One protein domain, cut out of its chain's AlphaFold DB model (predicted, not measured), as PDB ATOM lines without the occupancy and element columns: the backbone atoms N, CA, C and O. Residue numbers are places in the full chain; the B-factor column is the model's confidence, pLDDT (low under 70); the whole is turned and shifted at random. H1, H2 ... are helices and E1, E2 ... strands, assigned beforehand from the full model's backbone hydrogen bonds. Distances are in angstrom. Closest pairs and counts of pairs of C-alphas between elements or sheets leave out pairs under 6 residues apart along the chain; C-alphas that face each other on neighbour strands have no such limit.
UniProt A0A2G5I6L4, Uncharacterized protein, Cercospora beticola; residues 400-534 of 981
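AT A GLANCE: This is residues 400 to 534 of the 981 residues of an uncharacterized protein of Cercospora beticola (UniProt A0A2G5I6L4). A two-strand hairpin, E3 and E4, sits in the middle, with the long helix H1 along one side of E3 and the short helix H5 on the other; H2 folds back beside H1 as a helical hairpin. Near the first residues of H1 lies a smaller hairpin, E1 and E2, with the short helices H3 and H4 close by, and residues 485 to 491 stick out. The printed part has 135 residues, with five named helices and four named strands in the order H1 H2 H3 E1 E2 H4 E3 E4 H5; each sheet has two antiparallel strands. The class is mixed, helices and strands, and the whole is compact, with a radius of gyration of the C-alphas of 15.6 A and spans of 41 by 39 by 27 A.

HOW THE PARTS SIT: E3, residues 498 to 502, and E4, residues 521 to 525, form an antiparallel hairpin at 142 degrees; N 499 and O 524 are 2.9 A apart, N 522 and O 501 3.0 A, both within hydrogen-bond range. The closest C-alphas of E3 and H1, residues 405 to 423, are those of Thr 499 and Ser 413, 5.6 A apart. H5, residues 526 to 532, comes closest to E3 at the C-alphas of Ile 526 and Thr 499, 5.8 A apart; H1 and H5 are apart. H1 and H2, residues 432 to 446, touch, opposite ways at a shallow tilt of 30 degrees, with the closest C-alphas at Ser 407 and Gln 446, 6.5 A apart. E1, residues 465 to 467, and E2, residues 474 to 476, are an antiparallel hairpin at 154 degrees, with N 475 and O 466 2.9 A apart, within hydrogen-bond range. The closest C-alphas of E1 and H1 are those of Tyr 466 and Ala 406, 6.5 A apart. H3, residues 460 to 463, and H4, residues 477 to 483, are each close to H1 but not clearly touching, at 6.3 A between the C-alphas of Leu 463 and Leu 405 and 7.2 A between those of Ile 477 and Ala 406. In H2 and H5 every O i to N i+4 pair is within hydrogen-bond range, in H1 13 of 15 and in H4 1 of 3, beside 4 of 4 O i to N i+3 pairs; H3 is too short for an O i to N i+4 pair.

IN THESE COORDINATES: H1 begins at C-alpha 405, (213.317, 201.388, 185.392), and is 27.6 A long; H2 is 20.4 A. E3 measures 13.8 A and E4 13.4 A. H5 ends at C-alpha 532, (233.714, 191.990, 175.094).

THE WHOLE: The C-alphas farthest apart, of Gly 426 and Gly 457, are 45.9 A apart. The printed part has no cut. The links H2 to H3, H4 to E3 and E3 to E4 are long. The mean pLDDT of the printed part is 73.4, and 43 residues are under 70, among them 450 to 464 and 477 to 493.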
ATOM      1  N   SER A 400     208.049 211.999 186.659       41.19
ATOM      2  CA  SER A 400     206.574 212.025 186.630       41.19
ATOM      3  C   SER A 400     205.963 211.907 185.216       41.19
ATOM      4  O   SER A 400     204.755 212.080 185.035       41.19
ATOM      5  N   SER A 401     206.779 211.609 184.199       44.75
ATOM      6  CA  SER A 401     206.404 211.531 182.791       44.75
ATOM      7  C   SER A 401     207.099 210.384 182.023       44.75
ATOM      8  O   SER A 401     208.067 210.605 181.305       44.75
ATOM      9  N   TYR A 402     206.482 209.193 182.061       46.53
ATOM     10  CA  TYR A 402     206.500 208.177 180.982       46.53
ATOM     11  C   TYR A 402     207.802 207.364 180.714       46.53
ATOM     12  O   TYR A 402     208.111 207.122 179.548       46.53
ATOM     13  N   GLN A 403     208.526 206.853 181.725       59.91
ATOM     14  CA  GLN A 403     209.633 205.887 181.507       59.91
ATOM     15  C   GLN A 403     209.694 204.742 182.548       59.91
ATOM     16  O   GLN A 403     209.249 204.914 183.681       59.91
ATOM     17  N   SER A 404     210.225 203.575 182.147       65.88
ATOM     18  CA  SER A 404     210.441 202.370 182.983       65.88
ATOM     19  C   SER A 404     211.790 202.393 183.731       65.88
ATOM     20  O   SER A 404     212.639 203.240 183.447       65.88
ATOM     21  N   LEU A 405     212.032 201.457 184.668       65.75
ATOM     22  CA  LEU A 405     213.317 201.388 185.392       65.75
ATOM     23  C   LEU A 405     214.486 201.120 184.432       65.75
ATOM     24  O   LEU A 405     215.495 201.826 184.481       65.75
ATOM     25  N   ALA A 406     214.305 200.168 183.512       73.12
ATOM     26  CA  ALA A 406     215.261 199.880 182.446       73.12
ATOM     27  C   ALA A 406     215.543 201.119 181.575       73.12
ATOM     28  O   ALA A 406     216.694 201.385 181.238       73.12
ATOM     29  N   SER A 407     214.519 201.934 181.280       75.56
ATOM     30  CA  SER A 407     214.684 203.183 180.515       75.56
ATOM     31  C   SER A 407     215.592 204.184 181.227       75.56
ATOM     32  O   SER A 407     216.519 204.709 180.615       75.56
ATOM     33  N   TYR A 408     215.373 204.422 182.522       71.00
ATOM     34  CA  TYR A 408     216.199 205.352 183.295       71.00
ATOM     35  C   TYR A 408     217.675 204.926 183.329       71.00
ATOM     36  O   TYR A 408     218.571 205.749 183.133       71.00
ATOM     37  N   LEU A 409     217.938 203.639 183.560       72.50
ATOM     38  CA  LEU A 409     219.301 203.118 183.685       72.50
ATOM     39  C   LEU A 409     220.019 203.047 182.327       72.50
ATOM     40  O   LEU A 409     221.173 203.467 182.234       72.50
ATOM     41  N   ALA A 410     219.325 202.659 181.252       78.12
ATOM     42  CA  ALA A 410     219.861 202.744 179.894       78.12
ATOM     43  C   ALA A 410     220.178 204.198 179.489       78.12
ATOM     44  O   ALA A 410     221.253 204.464 178.949       78.12
ATOM     45  N   TYR A 411     219.303 205.163 179.814       79.50
ATOM     46  CA  TYR A 411     219.566 206.592 179.592       79.50
ATOM     47  C   TYR A 411     220.822 207.048 180.346       79.50
ATOM     48  O   TYR A 411     221.669 207.745 179.785       79.50
ATOM     49  N   LYS A 412     220.980 206.627 181.609       71.12
ATOM     50  CA  LYS A 412     222.163 206.928 182.428       71.12
ATOM     51  C   LYS A 412     223.447 206.338 181.854       71.12
ATOM     52  O   LYS A 412     224.430 207.074 181.751       71.12
ATOM     53  N   SER A 413     223.443 205.063 181.463       77.94
ATOM     54  CA  SER A 413     224.618 204.413 180.869       77.94
ATOM     55  C   SER A 413     225.009 205.077 179.542       77.94
ATOM     56  O   SER A 413     226.170 205.470 179.380       77.94
ATOM     57  N   LEU A 414     224.036 205.345 178.653       82.06
ATOM     58  CA  LEU A 414     224.279 206.097 177.419       82.06
ATOM     59  C   LEU A 414     224.847 207.491 177.722       82.06
ATOM     60  O   LEU A 414     225.877 207.848 177.162       82.06
ATOM     61  N   TRP A 415     224.224 208.281 178.603       78.75
ATOM     62  CA  TRP A 415     224.634 209.667 178.865       78.75
ATOM     63  C   TRP A 415     226.037 209.767 179.472       78.75
ATOM     64  O   TRP A 415     226.879 210.512 178.965       78.75
ATOM     65  N   ASN A 416     226.330 208.972 180.506       69.81
ATOM     66  CA  ASN A 416     227.646 208.936 181.156       69.81
ATOM     67  C   ASN A 416     228.766 208.540 180.182       69.81
ATOM     68  O   ASN A 416     229.920 208.946 180.338       69.81
ATOM     69  N   SER A 417     228.431 207.737 179.175       75.38
ATOM     70  CA  SER A 417     229.393 207.172 178.233       75.38
ATOM     71  C   SER A 417     229.376 207.892 176.874       75.38
ATOM     72  O   SER A 417     230.274 207.696 176.058       75.38
ATOM     73  N   PHE A 418     228.388 208.754 176.620       77.69
ATOM     74  CA  PHE A 418     228.363 209.750 175.548       77.69
ATOM     75  C   PHE A 418     229.210 210.966 175.945       77.69
ATOM     76  O   PHE A 418     230.153 211.298 175.234       77.69
ATOM     77  N   ARG A 419     228.977 211.542 177.138       77.56
ATOM     78  CA  ARG A 419     229.749 212.689 177.660       77.56
ATOM     79  C   ARG A 419     231.263 212.461 177.634       77.56
ATOM     80  O   ARG A 419     231.993 213.354 177.220       77.56
ATOM     81  N   ARG A 420     231.728 211.272 178.038       64.31
ATOM     82  CA  ARG A 420     233.157 210.906 177.993       64.31
ATOM     83  C   ARG A 420     233.728 210.930 176.570       64.31
ATOM     84  O   ARG A 420     234.845 211.388 176.376       64.31
ATOM     85  N   LYS A 421     232.951 210.519 175.563       71.81
ATOM     86  CA  LYS A 421     233.370 210.533 174.148       71.81
ATOM     87  C   LYS A 421     233.417 211.941 173.561       71.81
ATOM     88  O   LYS A 421     234.276 212.192 172.729       71.81
ATOM     89  N   CYS A 422     232.529 212.834 174.000       69.94
ATOM     90  CA  CYS A 422     232.606 214.258 173.673       69.94
ATOM     91  C   CYS A 422     233.874 214.883 174.276       69.94
ATOM     92  O   CYS A 422     234.646 215.482 173.539       69.94
ATOM     93  N   ALA A 423     234.162 214.634 175.563       62.78
ATOM     94  CA  ALA A 423     235.374 215.129 176.226       62.78
ATOM     95  C   ALA A 423     236.673 214.658 175.536       62.78
ATOM     96  O   ALA A 423     237.491 215.489 175.163       62.78
ATOM     97  N   VAL A 424     236.807 213.356 175.243       64.00
ATOM     98  CA  VAL A 424     237.949 212.772 174.490       64.00
ATOM     99  C   VAL A 424     238.047 213.288 173.036       64.00
ATOM    100  O   VAL A 424     239.007 213.003 172.326       64.00
ATOM    101  N   ARG A 425     237.057 214.050 172.557       70.69
ATOM    102  CA  ARG A 425     237.044 214.695 171.233       70.69
ATOM    103  C   ARG A 425     237.052 216.227 171.285       70.69
ATOM    104  O   ARG A 425     237.001 216.842 170.227       70.69
ATOM    105  N   GLY A 426     237.114 216.832 172.473       70.19
ATOM    106  CA  GLY A 426     237.049 218.286 172.651       70.19
ATOM    107  C   GLY A 426     235.672 218.916 172.382       70.19
ATOM    108  O   GLY A 426     235.598 220.125 172.208       70.19
ATOM    109  N   PHE A 427     234.590 218.130 172.334       73.38
ATOM    110  CA  PHE A 427     233.225 218.618 172.077       73.38
ATOM    111  C   PHE A 427     232.450 218.857 173.386       73.38
ATOM    112  O   PHE A 427     232.539 218.037 174.309       73.38
ATOM    113  N   ASP A 428     231.599 219.886 173.461       74.44
ATOM    114  CA  ASP A 428     230.618 220.010 174.549       74.44
ATOM    115  C   ASP A 428     229.374 219.138 174.254       74.44
ATOM    116  O   ASP A 428     228.669 219.359 173.265       74.44
ATOM    117  N   PRO A 429     229.008 218.168 175.118       70.56
ATOM    118  CA  PRO A 429     227.772 217.394 174.974       70.56
ATOM    119  C   PRO A 429     226.465 218.217 175.059       70.56
ATOM    120  O   PRO A 429     225.391 217.632 174.904       70.56
ATOM    121  N   GLN A 430     226.510 219.528 175.339       79.88
ATOM    122  CA  GLN A 430     225.374 220.456 175.216       79.88
ATOM    123  C   GLN A 430     225.264 221.151 173.848       79.88
ATOM    124  O   GLN A 430     224.205 221.724 173.570       79.88
ATOM    125  N   GLU A 431     226.292 221.097 172.991       82.62
ATOM    126  CA  GLU A 431     226.216 221.608 171.616       82.62
ATOM    127  C   GLU A 431     225.021 221.002 170.882       82.62
ATOM    128  O   GLU A 431     224.689 219.828 171.056       82.62
ATOM    129  N   LYS A 432     224.375 221.793 170.027       89.56
ATOM    130  CA  LYS A 432     223.149 221.405 169.320       89.56
ATOM    131  C   LYS A 432     223.343 220.129 168.489       89.56
ATOM    132  O   LYS A 432     222.462 219.270 168.463       89.56
ATOM    133  N   GLU A 433     224.500 219.986 167.859       88.00
ATOM    134  CA  GLU A 433     224.883 218.858 167.018       88.00
ATOM    135  C   GLU A 433     225.147 217.604 167.873       88.00
ATOM    136  O   GLU A 433     224.492 216.579 167.664       88.00
ATOM    137  N   CYS A 434     225.999 217.699 168.904       84.62
ATOM    138  CA  CYS A 434     226.242 216.619 169.869       84.62
ATOM    139  C   CYS A 434     224.948 216.157 170.560       84.62
ATOM    140  O   CYS A 434     224.642 214.963 170.616       84.62
ATOM    141  N   LYS A 435     224.138 217.104 171.032       88.31
ATOM    142  CA  LYS A 435     222.843 216.851 171.664       88.31
ATOM    143  C   LYS A 435     221.869 216.149 170.717       88.31
ATOM    144  O   LYS A 435     221.231 215.187 171.130       88.31
ATOM    145  N   SER A 436     221.804 216.551 169.447       90.94
ATOM    146  CA  SER A 436     220.978 215.886 168.427       90.94
ATOM    147  C   SER A 436     221.421 214.437 168.168       90.94
ATOM    148  O   SER A 436     220.580 213.540 168.050       90.94
ATOM    149  N   ILE A 437     222.735 214.166 168.158       92.00
ATOM    150  CA  ILE A 437     223.276 212.797 168.074       92.00
ATOM    151  C   ILE A 437     222.830 211.974 169.293       92.00
ATOM    152  O   ILE A 437     222.330 210.859 169.116       92.00
ATOM    153  N   PHE A 438     222.945 212.522 170.508       91.69
ATOM    154  CA  PHE A 438     222.500 211.858 171.737       91.69
ATOM    155  C   PHE A 438     220.982 211.618 171.771       91.69
ATOM    156  O   PHE A 438     220.554 210.509 172.078       91.69
ATOM    157  N   GLU A 439     220.153 212.604 171.422       89.81
ATOM    158  CA  GLU A 439     218.688 212.474 171.411       89.81
ATOM    159  C   GLU A 439     218.220 211.447 170.365       89.81
ATOM    160  O   GLU A 439     217.336 210.628 170.639       89.81
ATOM    161  N   THR A 440     218.870 211.405 169.197       91.88
ATOM    162  CA  THR A 440     218.614 210.407 168.144       91.88
ATOM    163  C   THR A 440     219.042 208.996 168.573       91.88
ATOM    164  O   THR A 440     218.333 208.021 168.310       91.88
ATOM    165  N   ALA A 441     220.185 208.879 169.256       91.31
ATOM    166  CA  ALA A 441     220.673 207.634 169.842       91.31
ATOM    167  C   ALA A 441     219.744 207.120 170.953       91.31
ATOM    168  O   ALA A 441     219.313 205.967 170.911       91.31
ATOM    169  N   TRP A 442     219.379 207.992 171.897       90.88
ATOM    170  CA  TRP A 442     218.475 207.670 172.995       90.88
ATOM    171  C   TRP A 442     217.106 207.221 172.485       90.88
ATOM    172  O   TRP A 442     216.635 206.161 172.881       90.88
ATOM    173  N   THR A 443     216.500 207.961 171.550       88.25
ATOM    174  CA  THR A 443     215.200 207.593 170.959       88.25
ATOM    175  C   THR A 443     215.240 206.188 170.351       88.25
ATOM    176  O   THR A 443     214.292 205.416 170.491       88.25
ATOM    177  N   SER A 444     216.359 205.815 169.717       88.25
ATOM    178  CA  SER A 444     216.527 204.486 169.125       88.25
ATOM    179  C   SER A 444     216.735 203.370 170.151       88.25
ATOM    180  O   SER A 444     216.302 202.248 169.899       88.25
ATOM    181  N   LEU A 445     217.367 203.643 171.296       87.69
ATOM    182  CA  LEU A 445     217.455 202.686 172.409       87.69
ATOM    183  C   LEU A 445     216.128 202.570 173.166       87.69
ATOM    184  O   LEU A 445     215.718 201.464 173.504       87.69
ATOM    185  N   GLN A 446     215.415 203.679 173.370       84.50
ATOM    186  CA  GLN A 446     214.135 203.687 174.073       84.50
ATOM    187  C   GLN A 446     213.098 202.796 173.371       84.50
ATOM    188  O   GLN A 446     212.381 202.070 174.047       84.50
ATOM    189  N   MET A 447     213.060 202.774 172.032       82.50
ATOM    190  CA  MET A 447     212.185 201.867 171.264       82.50
ATOM    191  C   MET A 447     212.541 200.374 171.402       82.50
ATOM    192  O   MET A 447     211.684 199.530 171.158       82.50
ATOM    193  N   GLN A 448     213.780 200.038 171.779       80.50
ATOM    194  CA  GLN A 448     214.235 198.651 171.966       80.50
ATOM    195  C   GLN A 448     213.926 198.107 173.370       80.50
ATOM    196  O   GLN A 448     214.031 196.904 173.597       80.50
ATOM    197  N   LEU A 449     213.530 198.973 174.306       79.38
ATOM    198  CA  LEU A 449     213.142 198.573 175.654       79.38
ATOM    199  C   LEU A 449     211.668 198.143 175.729       79.38
ATOM    200  O   LEU A 449     210.818 198.701 175.018       79.38
ATOM    201  N   PRO A 450     211.333 197.199 176.631       65.00
ATOM    202  CA  PRO A 450     209.947 196.887 176.931       65.00
ATOM    203  C   PRO A 450     209.235 198.123 177.489       65.00
ATOM    204  O   PRO A 450     209.786 198.899 178.276       65.00
ATOM    205  N   ASN A 451     207.974 198.278 177.089       59.50
ATOM    206  CA  ASN A 451     207.058 199.293 177.607       59.50
ATOM    207  C   ASN A 451     207.535 200.741 177.391       59.50
ATOM    208  O   ASN A 451     207.478 201.583 178.290       59.50
ATOM    209  N   HIS A 452     207.930 201.053 176.150       50.53
ATOM    210  CA  HIS A 452     208.292 202.394 175.668       50.53
ATOM    211  C   HIS A 452     207.094 203.366 175.527       50.53
ATOM    212  O   HIS A 452     206.952 204.100 174.551       50.53
ATOM    213  N   GLY A 453     206.215 203.388 176.532       46.81
ATOM    214  CA  GLY A 453     205.025 204.230 176.634       46.81
ATOM    215  C   GLY A 453     204.139 203.796 177.807       46.81
ATOM    216  O   GLY A 453     204.271 202.687 178.320       46.81
ATOM    217  N   LYS A 454     203.205 204.650 178.257       41.59
ATOM    218  CA  LYS A 454     202.239 204.254 179.305       41.59
ATOM    219  C   LYS A 454     201.232 203.243 178.751       41.59
ATOM    220  O   LYS A 454     200.211 203.642 178.194       41.59
ATOM    221  N   VAL A 455     201.453 201.959 179.018       39.12
ATOM    222  CA  VAL A 455     200.397 200.941 178.968       39.12
ATOM    223  C   VAL A 455     199.781 200.833 180.365       39.12
ATOM    224  O   VAL A 455     200.415 200.386 181.319       39.12
ATOM    225  N   LYS A 456     198.548 201.321 180.519       37.09
ATOM    226  CA  LYS A 456     197.863 201.381 181.817       37.09
ATOM    227  C   LYS A 456     197.214 200.027 182.126       37.09
ATOM    228  O   LYS A 456     196.146 199.745 181.597       37.09
ATOM    229  N   GLY A 457     197.839 199.236 183.000       44.38
ATOM    230  CA  GLY A 457     197.328 197.925 183.428       44.38
ATOM    231  C   GLY A 457     198.244 196.730 183.144       44.38
ATOM    232  O   GLY A 457     197.770 195.601 183.216       44.38
ATOM    233  N   LEU A 458     199.523 196.954 182.826       41.06
ATOM    234  CA  LEU A 458     200.527 195.886 182.883       41.06
ATOM    235  C   LEU A 458     200.877 195.530 184.340       41.06
ATOM    236  O   LEU A 458     200.789 196.409 185.204       41.06
ATOM    237  N   PRO A 459     201.277 194.275 184.611       47.41
ATOM    238  CA  PRO A 459     201.845 193.880 185.897       47.41
ATOM    239  C   PRO A 459     203.232 194.517 186.126       47.41
ATOM    240  O   PRO A 459     203.886 194.988 185.193       47.41
ATOM    241  N   GLU A 460     203.648 194.611 187.394       50.53
ATOM    242  CA  GLU A 460     204.806 195.424 187.811       50.53
ATOM    243  C   GLU A 460     206.172 194.812 187.431       50.53
ATOM    244  O   GLU A 460     207.137 195.548 187.236       50.53
ATOM    245  N   ASP A 461     206.230 193.491 187.245       46.50
ATOM    246  CA  ASP A 461     207.382 192.698 186.777       46.50
ATOM    247  C   ASP A 461     207.851 193.075 185.355       46.50
ATOM    248  O   ASP A 461     209.040 193.055 185.028       46.50
ATOM    249  N   GLN A 462     206.929 193.510 184.495       49.88
ATOM    250  CA  GLN A 462     207.253 193.964 183.137       49.88
ATOM    251  C   GLN A 462     207.787 195.411 183.082       49.88
ATOM    252  O   GLN A 462     208.051 195.936 181.999       49.88
ATOM    253  N   LEU A 463     207.956 196.087 184.226       58.41
ATOM    254  CA  LEU A 463     208.525 197.443 184.306       58.41
ATOM    255  C   LEU A 463     210.009 197.463 184.715       58.41
ATOM    256  O   LEU A 463     210.641 198.529 184.668       58.41
ATOM    257  N   THR A 464     210.559 196.311 185.103       63.94
ATOM    258  CA  THR A 464     211.932 196.143 185.605       63.94
ATOM    259  C   THR A 464     212.805 195.230 184.741       63.94
ATOM    260  O   THR A 464     214.023 195.255 184.892       63.94
ATOM    261  N   THR A 465     212.230 194.494 183.791       76.19
ATOM    262  CA  THR A 465     212.959 193.580 182.899       76.19
ATOM    263  C   THR A 465     213.555 194.251 181.652       76.19
ATOM    264  O   THR A 465     213.090 195.300 181.199       76.19
ATOM    265  N   TYR A 466     214.594 193.637 181.071       85.25
ATOM    266  CA  TYR A 466     215.131 193.949 179.735       85.25
ATOM    267  C   TYR A 466     215.728 192.695 179.072       85.25
ATOM    268  O   TYR A 466     215.933 191.684 179.739       85.25
ATOM    269  N   VAL A 467     216.014 192.765 177.766       88.06
ATOM    270  CA  VAL A 467     216.700 191.700 177.010       88.06
ATOM    271  C   VAL A 467     218.124 192.142 176.676       88.06
ATOM    272  O   VAL A 467     218.311 193.212 176.094       88.06
ATOM    273  N   ASP A 468     219.116 191.322 177.017       90.00
ATOM    274  CA  ASP A 468     220.507 191.506 176.597       90.00
ATOM    275  C   ASP A 468     220.658 191.109 175.120       90.00
ATOM    276  O   ASP A 468     220.371 189.980 174.725       90.00
ATOM    277  N   GLN A 469     221.106 192.040 174.279       90.06
ATOM    278  CA  GLN A 469     221.195 191.843 172.832       90.06
ATOM    279  C   GLN A 469     222.446 191.064 172.381       90.06
ATOM    280  O   GLN A 469     222.554 190.741 171.196       90.06
ATOM    281  N   TRP A 470     223.368 190.735 173.295       91.06
ATOM    282  CA  TRP A 470     224.515 189.854 173.031       91.06
ATOM    283  C   TRP A 470     224.221 188.371 173.327       91.06
ATOM    284  O   TRP A 470     224.847 187.496 172.724       91.06
ATOM    285  N   THR A 471     223.261 188.071 174.210       89.81
ATOM    286  CA  THR A 471     222.924 186.698 174.654       89.81
ATOM    287  C   THR A 471     221.479 186.281 174.357       89.81
ATOM    288  O   THR A 471     221.161 185.095 174.343       89.81
ATOM    289  N   GLY A 472     220.575 187.240 174.143       87.50
ATOM    290  CA  GLY A 472     219.132 187.004 174.061       87.50
ATOM    291  C   GLY A 472     218.465 186.708 175.412       87.50
ATOM    292  O   GLY A 472     217.253 186.486 175.448       87.50
ATOM    293  N   LEU A 473     219.214 186.708 176.522       88.31
ATOM    294  CA  LEU A 473     218.665 186.480 177.857       88.31
ATOM    295  C   LEU A 473     217.799 187.660 178.308       88.31
ATOM    296  O   LEU A 473     218.103 188.822 178.041       88.31
ATOM    297  N   THR A 474     216.721 187.354 179.030       87.81
ATOM    298  CA  THR A 474     215.920 188.360 179.742       87.81
ATOM    299  C   THR A 474     216.390 188.438 181.191       87.81
ATOM    300  O   THR A 474     216.503 187.410 181.857       87.81
ATOM    301  N   HIS A 475     216.644 189.649 181.680       83.94
ATOM    302  CA  HIS A 475     217.113 189.925 183.037       83.94
ATOM    303  C   HIS A 475     216.134 190.844 183.770       83.94
ATOM    304  O   HIS A 475     215.548 191.727 183.141       83.94
ATOM    305  N   ASP A 476     215.983 190.673 185.088       76.62
ATOM    306  CA  ASP A 476     215.160 191.545 185.933       76.62
ATOM    307  C   ASP A 476     216.015 192.471 186.813       76.62
ATOM    308  O   ASP A 476     216.745 192.042 187.706       76.62
ATOM    309  N   ILE A 477     215.883 193.779 186.592       67.56
ATOM    310  CA  ILE A 477     216.558 194.828 187.368       67.56
ATOM    311  C   ILE A 477     215.878 195.027 188.745       67.56
ATOM    312  O   ILE A 477     216.388 195.729 189.622       67.56
ATOM    313  N   GLY A 478     214.728 194.389 188.983       56.91
ATOM    314  CA  GLY A 478     214.117 194.267 190.306       56.91
ATOM    315  C   GLY A 478     215.064 193.619 191.319       56.91
ATOM    316  O   GLY A 478     215.225 194.144 192.422       56.91
ATOM    317  N   GLU A 479     215.766 192.553 190.920       51.41
ATOM    318  CA  GLU A 479     216.729 191.834 191.767       51.41
ATOM    319  C   GLU A 479     218.015 192.638 192.027       51.41
ATOM    320  O   GLU A 479     218.632 192.522 193.089       51.41
ATOM    321  N   GLU A 480     218.394 193.537 191.110       49.75
ATOM    322  CA  GLU A 480     219.520 194.465 191.299       49.75
ATOM    323  C   GLU A 480     219.304 195.321 192.565       49.75
ATOM    324  O   GLU A 480     220.218 195.543 193.362       49.75
ATOM    325  N   ARG A 481     218.053 195.727 192.825       47.47
ATOM    326  CA  ARG A 481     217.673 196.545 193.991       47.47
ATOM    327  C   ARG A 481     217.684 195.795 195.320       47.47
ATOM    328  O   ARG A 481     217.757 196.449 196.361       47.47
ATOM    329  N   THR A 482     217.566 194.469 195.312       38.56
ATOM    330  CA  THR A 482     217.687 193.647 196.527       38.56
ATOM    331  C   THR A 482     219.128 193.220 196.788       38.56
ATOM    332  O   THR A 482     219.503 193.089 197.953       38.56
ATOM    333  N   ASN A 483     219.932 193.062 195.730       36.34
ATOM    334  CA  ASN A 483     221.263 192.455 195.804       36.34
ATOM    335  C   ASN A 483     222.425 193.469 195.808       36.34
ATOM    336  O   ASN A 483     223.521 193.117 196.246       36.34
ATOM    337  N   ILE A 484     222.202 194.749 195.462       43.56
ATOM    338  CA  ILE A 484     223.086 195.851 195.899       43.56
ATOM    339  C   ILE A 484     222.853 196.066 197.406       43.56
ATOM    340  O   ILE A 484     222.106 196.942 197.847       43.56
ATOM    341  N   GLY A 485     223.452 195.177 198.202       36.59
ATOM    342  CA  GLY A 485     223.272 195.096 199.646       36.59
ATOM    343  C   GLY A 485     223.731 196.349 200.397       36.59
ATOM    344  O   GLY A 485     224.449 197.207 199.889       36.59
ATOM    345  N   ARG A 486     223.342 196.447 201.674       36.28
ATOM    346  CA  ARG A 486     223.623 197.602 202.555       36.28
ATOM    347  C   ARG A 486     225.084 197.673 203.045       36.28
ATOM    348  O   ARG A 486     225.330 198.190 204.130       36.28
ATOM    349  N   ASN A 487     226.027 197.105 202.295       39.19
ATOM    350  CA  ASN A 487     227.382 196.807 202.752       39.19
ATOM    351  C   ASN A 487     228.433 197.315 201.742       39.19
ATOM    352  O   ASN A 487     228.612 196.691 200.700       39.19
ATOM    353  N   PRO A 488     229.114 198.451 201.982       38.34
ATOM    354  CA  PRO A 488     230.007 199.047 200.983       38.34
ATOM    355  C   PRO A 488     231.326 198.320 200.727       38.34
ATOM    356  O   PRO A 488     231.955 198.630 199.718       38.34
ATOM    357  N   SER A 489     231.715 197.362 201.581       37.91
ATOM    358  CA  SER A 489     232.779 196.387 201.283       37.91
ATOM    359  C   SER A 489     232.484 195.628 199.973       37.91
ATOM    360  O   SER A 489     233.380 195.148 199.282       37.91
ATOM    361  N   HIS A 490     231.214 195.602 199.549       43.09
ATOM    362  CA  HIS A 490     230.768 195.131 198.248       43.09
ATOM    363  C   HIS A 490     230.838 196.258 197.193       43.09
ATOM    364  O   HIS A 490     229.814 196.729 196.692       43.09
ATOM    365  N   ARG A 491     232.052 196.653 196.773       46.50
ATOM    366  CA  ARG A 491     232.266 197.144 195.392       46.50
ATOM    367  C   ARG A 491     232.052 195.962 194.446       46.50
ATOM    368  O   ARG A 491     232.988 195.225 194.160       46.50
ATOM    369  N   ARG A 492     230.799 195.712 194.066       56.19
ATOM    370  CA  ARG A 492     230.412 194.540 193.274       56.19
ATOM    371  C   ARG A 492     229.459 194.978 192.177       56.19
ATOM    372  O   ARG A 492     228.325 195.359 192.468       56.19
ATOM    373  N   PHE A 493     229.916 194.951 190.926       62.94
ATOM    374  CA  PHE A 493     229.001 195.085 189.796       62.94
ATOM    375  C   PHE A 493     228.032 193.900 189.803       62.94
ATOM    376  O   PHE A 493     228.439 192.750 189.966       62.94
ATOM    377  N   VAL A 494     226.738 194.178 189.633       70.06
ATOM    378  CA  VAL A 494     225.731 193.125 189.487       70.06
ATOM    379  C   VAL A 494     225.821 192.596 188.049       70.06
ATOM    380  O   VAL A 494     225.682 193.400 187.123       70.06
ATOM    381  N   PRO A 495     226.020 191.280 187.825       78.38
ATOM    382  CA  PRO A 495     226.299 190.709 186.503       78.38
ATOM    383  C   PRO A 495     225.333 191.147 185.407       78.38
ATOM    384  O   PRO A 495     225.736 191.486 184.294       78.38
ATOM    385  N   PHE A 496     224.050 191.126 185.753       79.50
ATOM    386  CA  PHE A 496     222.912 191.368 184.881       79.50
ATOM    387  C   PHE A 496     222.426 192.824 184.908       79.50
ATOM    388  O   PHE A 496     221.388 193.120 184.311       79.50
ATOM    389  N   GLY A 497     223.141 193.738 185.574       78.25
ATOM    390  CA  GLY A 497     222.787 195.156 185.558       78.25
ATOM    391  C   GLY A 497     222.798 195.705 184.132       78.25
ATOM    392  O   GLY A 497     223.629 195.309 183.311       78.25
ATOM    393  N   ILE A 498     221.838 196.574 183.812       78.88
ATOM    394  CA  ILE A 498     221.639 197.057 182.440       78.88
ATOM    395  C   ILE A 498     222.685 198.106 182.053       78.88
ATOM    396  O   ILE A 498     222.880 199.112 182.738       78.88
ATOM    397  N   THR A 499     223.317 197.915 180.899       84.94
ATOM    398  CA  THR A 499     224.233 198.891 180.311       84.94
ATOM    399  C   THR A 499     224.005 199.062 178.808       84.94
ATOM    400  O   THR A 499     223.216 198.358 178.172       84.94
ATOM    401  N   VAL A 500     224.665 200.071 178.248       86.50
ATOM    402  CA  VAL A 500     224.595 200.460 176.845       86.50
ATOM    403  C   VAL A 500     225.994 200.357 176.262       86.50
ATOM    404  O   VAL A 500     226.935 200.978 176.765       86.50
ATOM    405  N   ASP A 501     226.122 199.574 175.197       87.88
ATOM    406  CA  ASP A 501     227.395 199.267 174.560       87.88
ATOM    407  C   ASP A 501     227.439 199.725 173.096       87.88
ATOM    408  O   ASP A 501     226.418 199.795 172.405       87.88
ATOM    409  N   ALA A 502     228.645 200.055 172.627       88.38
ATOM    410  CA  ALA A 502     228.900 200.449 171.247       88.38
ATOM    411  C   ALA A 502     229.256 199.218 170.413       88.38
ATOM    412  O   ALA A 502     230.217 198.533 170.755       88.38
ATOM    413  N   ILE A 503     228.539 198.944 169.315       88.62
ATOM    414  CA  ILE A 503     228.803 197.763 168.469       88.62
ATOM    415  C   ILE A 503     230.275 197.768 168.025       88.62
ATOM    416  O   ILE A 503     231.011 196.825 168.315       88.62
ATOM    417  N   GLU A 504     230.715 198.882 167.437       83.19
ATOM    418  CA  GLU A 504     232.086 199.138 166.997       83.19
ATOM    419  C   GLU A 504     232.825 200.170 167.857       83.19
ATOM    420  O   GLU A 504     232.238 201.098 168.429       83.19
ATOM    421  N   ARG A 505     234.164 200.106 167.811       78.06
ATOM    422  CA  ARG A 505     235.061 201.151 168.335       78.06
ATOM    423  C   ARG A 505     234.973 202.494 167.575       78.06
ATOM    424  O   ARG A 505     235.551 203.472 168.048       78.06
ATOM    425  N   GLN A 506     234.294 202.567 166.426       81.50
ATOM    426  CA  GLN A 506     234.184 203.764 165.577       81.50
ATOM    427  C   GLN A 506     232.721 204.209 165.450       81.50
ATOM    428  O   GLN A 506     231.826 203.380 165.377       81.50
ATOM    429  N   GLY A 507     232.459 205.517 165.432       84.94
ATOM    430  CA  GLY A 507     231.175 206.037 164.955       84.94
ATOM    431  C   GLY A 507     231.209 206.292 163.450       84.94
ATOM    432  O   GLY A 507     232.274 206.545 162.884       84.94
ATOM    433  N   ARG A 508     230.036 206.305 162.808       90.50
ATOM    434  CA  ARG A 508     229.907 206.727 161.402       90.50
ATOM    435  C   ARG A 508     230.333 208.201 161.247       90.50
ATOM    436  O   ARG A 508     229.963 209.009 162.105       90.50
ATOM    437  N   PRO A 509     230.999 208.607 160.146       89.94
ATOM    438  CA  PRO A 509     231.450 209.993 159.943       89.94
ATOM    439  C   PRO A 509     230.344 211.053 160.089       89.94
ATOM    440  O   PRO A 509     230.573 212.104 160.681       89.94
ATOM    441  N   LYS A 510     229.111 210.741 159.656       89.62
ATOM    442  CA  LYS A 510     227.913 211.596 159.822       89.62
ATOM    443  C   LYS A 510     227.533 211.926 161.280       89.62
ATOM    444  O   LYS A 510     226.659 212.756 161.499       89.62
ATOM    445  N   TYR A 511     228.150 211.267 162.260       88.31
ATOM    446  CA  TYR A 511     227.955 211.482 163.697       88.31
ATOM    447  C   TYR A 511     229.255 211.937 164.380       88.31
ATOM    448  O   TYR A 511     229.543 211.510 165.497       88.31
ATOM    449  N   GLN A 512     230.079 212.731 163.678       84.38
ATOM    450  CA  GLN A 512     231.398 213.201 164.145       84.38
ATOM    451  C   GLN A 512     232.306 212.043 164.627       84.38
ATOM    452  O   GLN A 512     233.127 212.191 165.530       84.38
ATOM    453  N   SER A 513     232.118 210.850 164.049       83.50
ATOM    454  CA  SER A 513     232.774 209.592 164.438       83.50
ATOM    455  C   SER A 513     232.576 209.144 165.904       83.50
ATOM    456  O   SER A 513     233.296 208.264 166.384       83.50
ATOM    457  N   LEU A 514     231.571 209.667 166.622       85.38
ATOM    458  CA  LEU A 514     231.268 209.291 168.010       85.38
ATOM    459  C   LEU A 514     230.752 207.838 168.114       85.38
ATOM    460  O   LEU A 514     229.655 207.521 167.636       85.38
ATOM    461  N   LYS A 515     231.500 206.954 168.811       86.56
ATOM    462  CA  LYS A 515     231.124 205.526 168.986       86.56
ATOM    463  C   LYS A 515     229.746 205.302 169.660       86.56
ATOM    464  O   LYS A 515     229.204 204.217 169.532       86.56
ATOM    465  N   HIS A 516     229.150 206.279 170.358       88.69
ATOM    466  CA  HIS A 516     227.758 206.190 170.854       88.69
ATOM    467  C   HIS A 516     226.806 207.010 169.977       88.69
ATOM    468  O   HIS A 516     226.496 208.158 170.276       88.69
ATOM    469  N   SER A 517     226.345 206.398 168.890       89.56
ATOM    470  CA  SER A 517     225.383 206.973 167.947       89.56
ATOM    471  C   SER A 517     224.356 205.920 167.521       89.56
ATOM    472  O   SER A 517     224.616 204.724 167.640       89.56
ATOM    473  N   LYS A 518     223.178 206.358 167.052       89.88
ATOM    474  CA  LYS A 518     221.990 205.512 166.801       89.88
ATOM    475  C   LYS A 518     222.283 204.157 166.141       89.88
ATOM    476  O   LYS A 518     221.762 203.145 166.592       89.88
ATOM    477  N   ASP A 519     223.088 204.157 165.084       87.44
ATOM    478  CA  ASP A 519     223.329 202.971 164.252       87.44
ATOM    479  C   ASP A 519     224.397 202.021 164.840       87.44
ATOM    480  O   ASP A 519     224.699 201.001 164.231       87.44
ATOM    481  N   ASN A 520     225.002 202.371 165.983       90.31
ATOM    482  CA  ASN A 520     226.157 201.694 166.585       90.31
ATOM    483  C   ASN A 520     225.932 201.361 168.075       90.31
ATOM    484  O   ASN A 520     226.880 201.356 168.855       90.31
ATOM    485  N   LEU A 521     224.687 201.140 168.503       91.56
ATOM    486  CA  LEU A 521     224.313 201.010 169.917       91.56
ATOM    487  C   LEU A 521     223.433 199.789 170.191       91.56
ATOM    488  O   LEU A 521     222.472 199.545 169.458       91.56
ATOM    489  N   LYS A 522     223.732 199.073 171.281       91.25
ATOM    490  CA  LYS A 522     222.947 197.937 171.790       91.25
ATOM    491  C   LYS A 522     222.845 197.966 173.321       91.25
ATOM    492  O   LYS A 522     223.654 198.601 173.999       91.25
ATOM    493  N   ILE A 523     221.822 197.303 173.849       90.25
ATOM    494  CA  ILE A 523     221.547 197.121 175.280       90.25
ATOM    495  C   ILE A 523     222.071 195.750 175.697       90.25
ATOM    496  O   ILE A 523     221.823 194.762 175.007       90.25
ATOM    497  N   THR A 524     222.793 195.680 176.811       90.94
ATOM    498  CA  THR A 524     223.421 194.438 177.274       90.94
ATOM    499  C   THR A 524     223.593 194.424 178.793       90.94
ATOM    500  O   THR A 524     223.367 195.437 179.460       90.94
ATOM    501  N   SER A 525     223.978 193.274 179.337       88.25
ATOM    502  CA  SER A 525     224.437 193.119 180.709       88.25
ATOM    503  C   SER A 525     225.829 193.724 180.913       88.25
ATOM    504  O   SER A 525     226.675 193.736 180.013       88.25
ATOM    505  N   ILE A 526     226.100 194.195 182.133       84.50
ATOM    506  CA  ILE A 526     227.443 194.629 182.542       84.50
ATOM    507  C   ILE A 526     228.474 193.510 182.290       84.50
ATOM    508  O   ILE A 526     229.545 193.793 181.758       84.50
ATOM    509  N   THR A 527     228.121 192.247 182.561       88.00
ATOM    510  CA  THR A 527     228.950 191.060 182.260       88.00
ATOM    511  C   THR A 527     229.443 191.041 180.816       88.00
ATOM    512  O   THR A 527     230.647 190.973 180.573       88.00
ATOM    513  N   CYS A 528     228.532 191.118 179.843       90.62
ATOM    514  CA  CYS A 528     228.908 191.026 178.437       90.62
ATOM    515  C   CYS A 528     229.594 192.299 177.922       90.62
ATOM    516  O   CYS A 528     230.478 192.191 177.071       90.62
ATOM    517  N   GLN A 529     229.282 193.485 178.465       88.19
ATOM    518  CA  GLN A 529     230.065 194.694 178.174       88.19
ATOM    519  C   GLN A 529     231.518 194.567 178.657       88.19
ATOM    520  O   GLN A 529     232.417 194.941 177.909       88.19
ATOM    521  N   TYR A 530     231.769 194.011 179.847       86.56
ATOM    522  CA  TYR A 530     233.132 193.752 180.328       86.56
ATOM    523  C   TYR A 530     233.832 192.646 179.522       86.56
ATOM    524  O   TYR A 530     234.959 192.840 179.077       86.56
ATOM    525  N   ALA A 531     233.160 191.516 179.277       89.06
ATOM    526  CA  ALA A 531     233.726 190.361 178.574       89.06
ATOM    527  C   ALA A 531     234.153 190.680 177.131       89.06
ATOM    528  O   ALA A 531     235.246 190.311 176.701       89.06
ATOM    529  N   LYS A 532     233.316 191.416 176.385       89.25
ATOM    530  CA  LYS A 532     233.714 191.990 175.094       89.25
ATOM    531  C   LYS A 532     234.736 193.104 175.296       89.25
ATOM    532  O   LYS A 532     235.763 193.092 174.631       89.25
ATOM    533  N   GLY A 533     234.431 194.095 176.132       83.00
ATOM    534  CA  GLY A 533     235.242 195.290 176.363       83.00
ATOM    535  C   GLY A 533     235.695 195.972 175.070       83.00
ATOM    536  O   GLY A 533     234.994 196.792 174.478       83.00
ATOM    537  N   GLN A 534     236.902 195.616 174.641       76.38
ATOM    538  CA  GLN A 534     237.595 196.156 173.476       76.38
ATOM    539  C   GLN A 534     237.543 195.268 172.207       76.38
ATOM    540  O   GLN A 534     237.936 195.738 171.132       76.38
TER     541      GLN A 534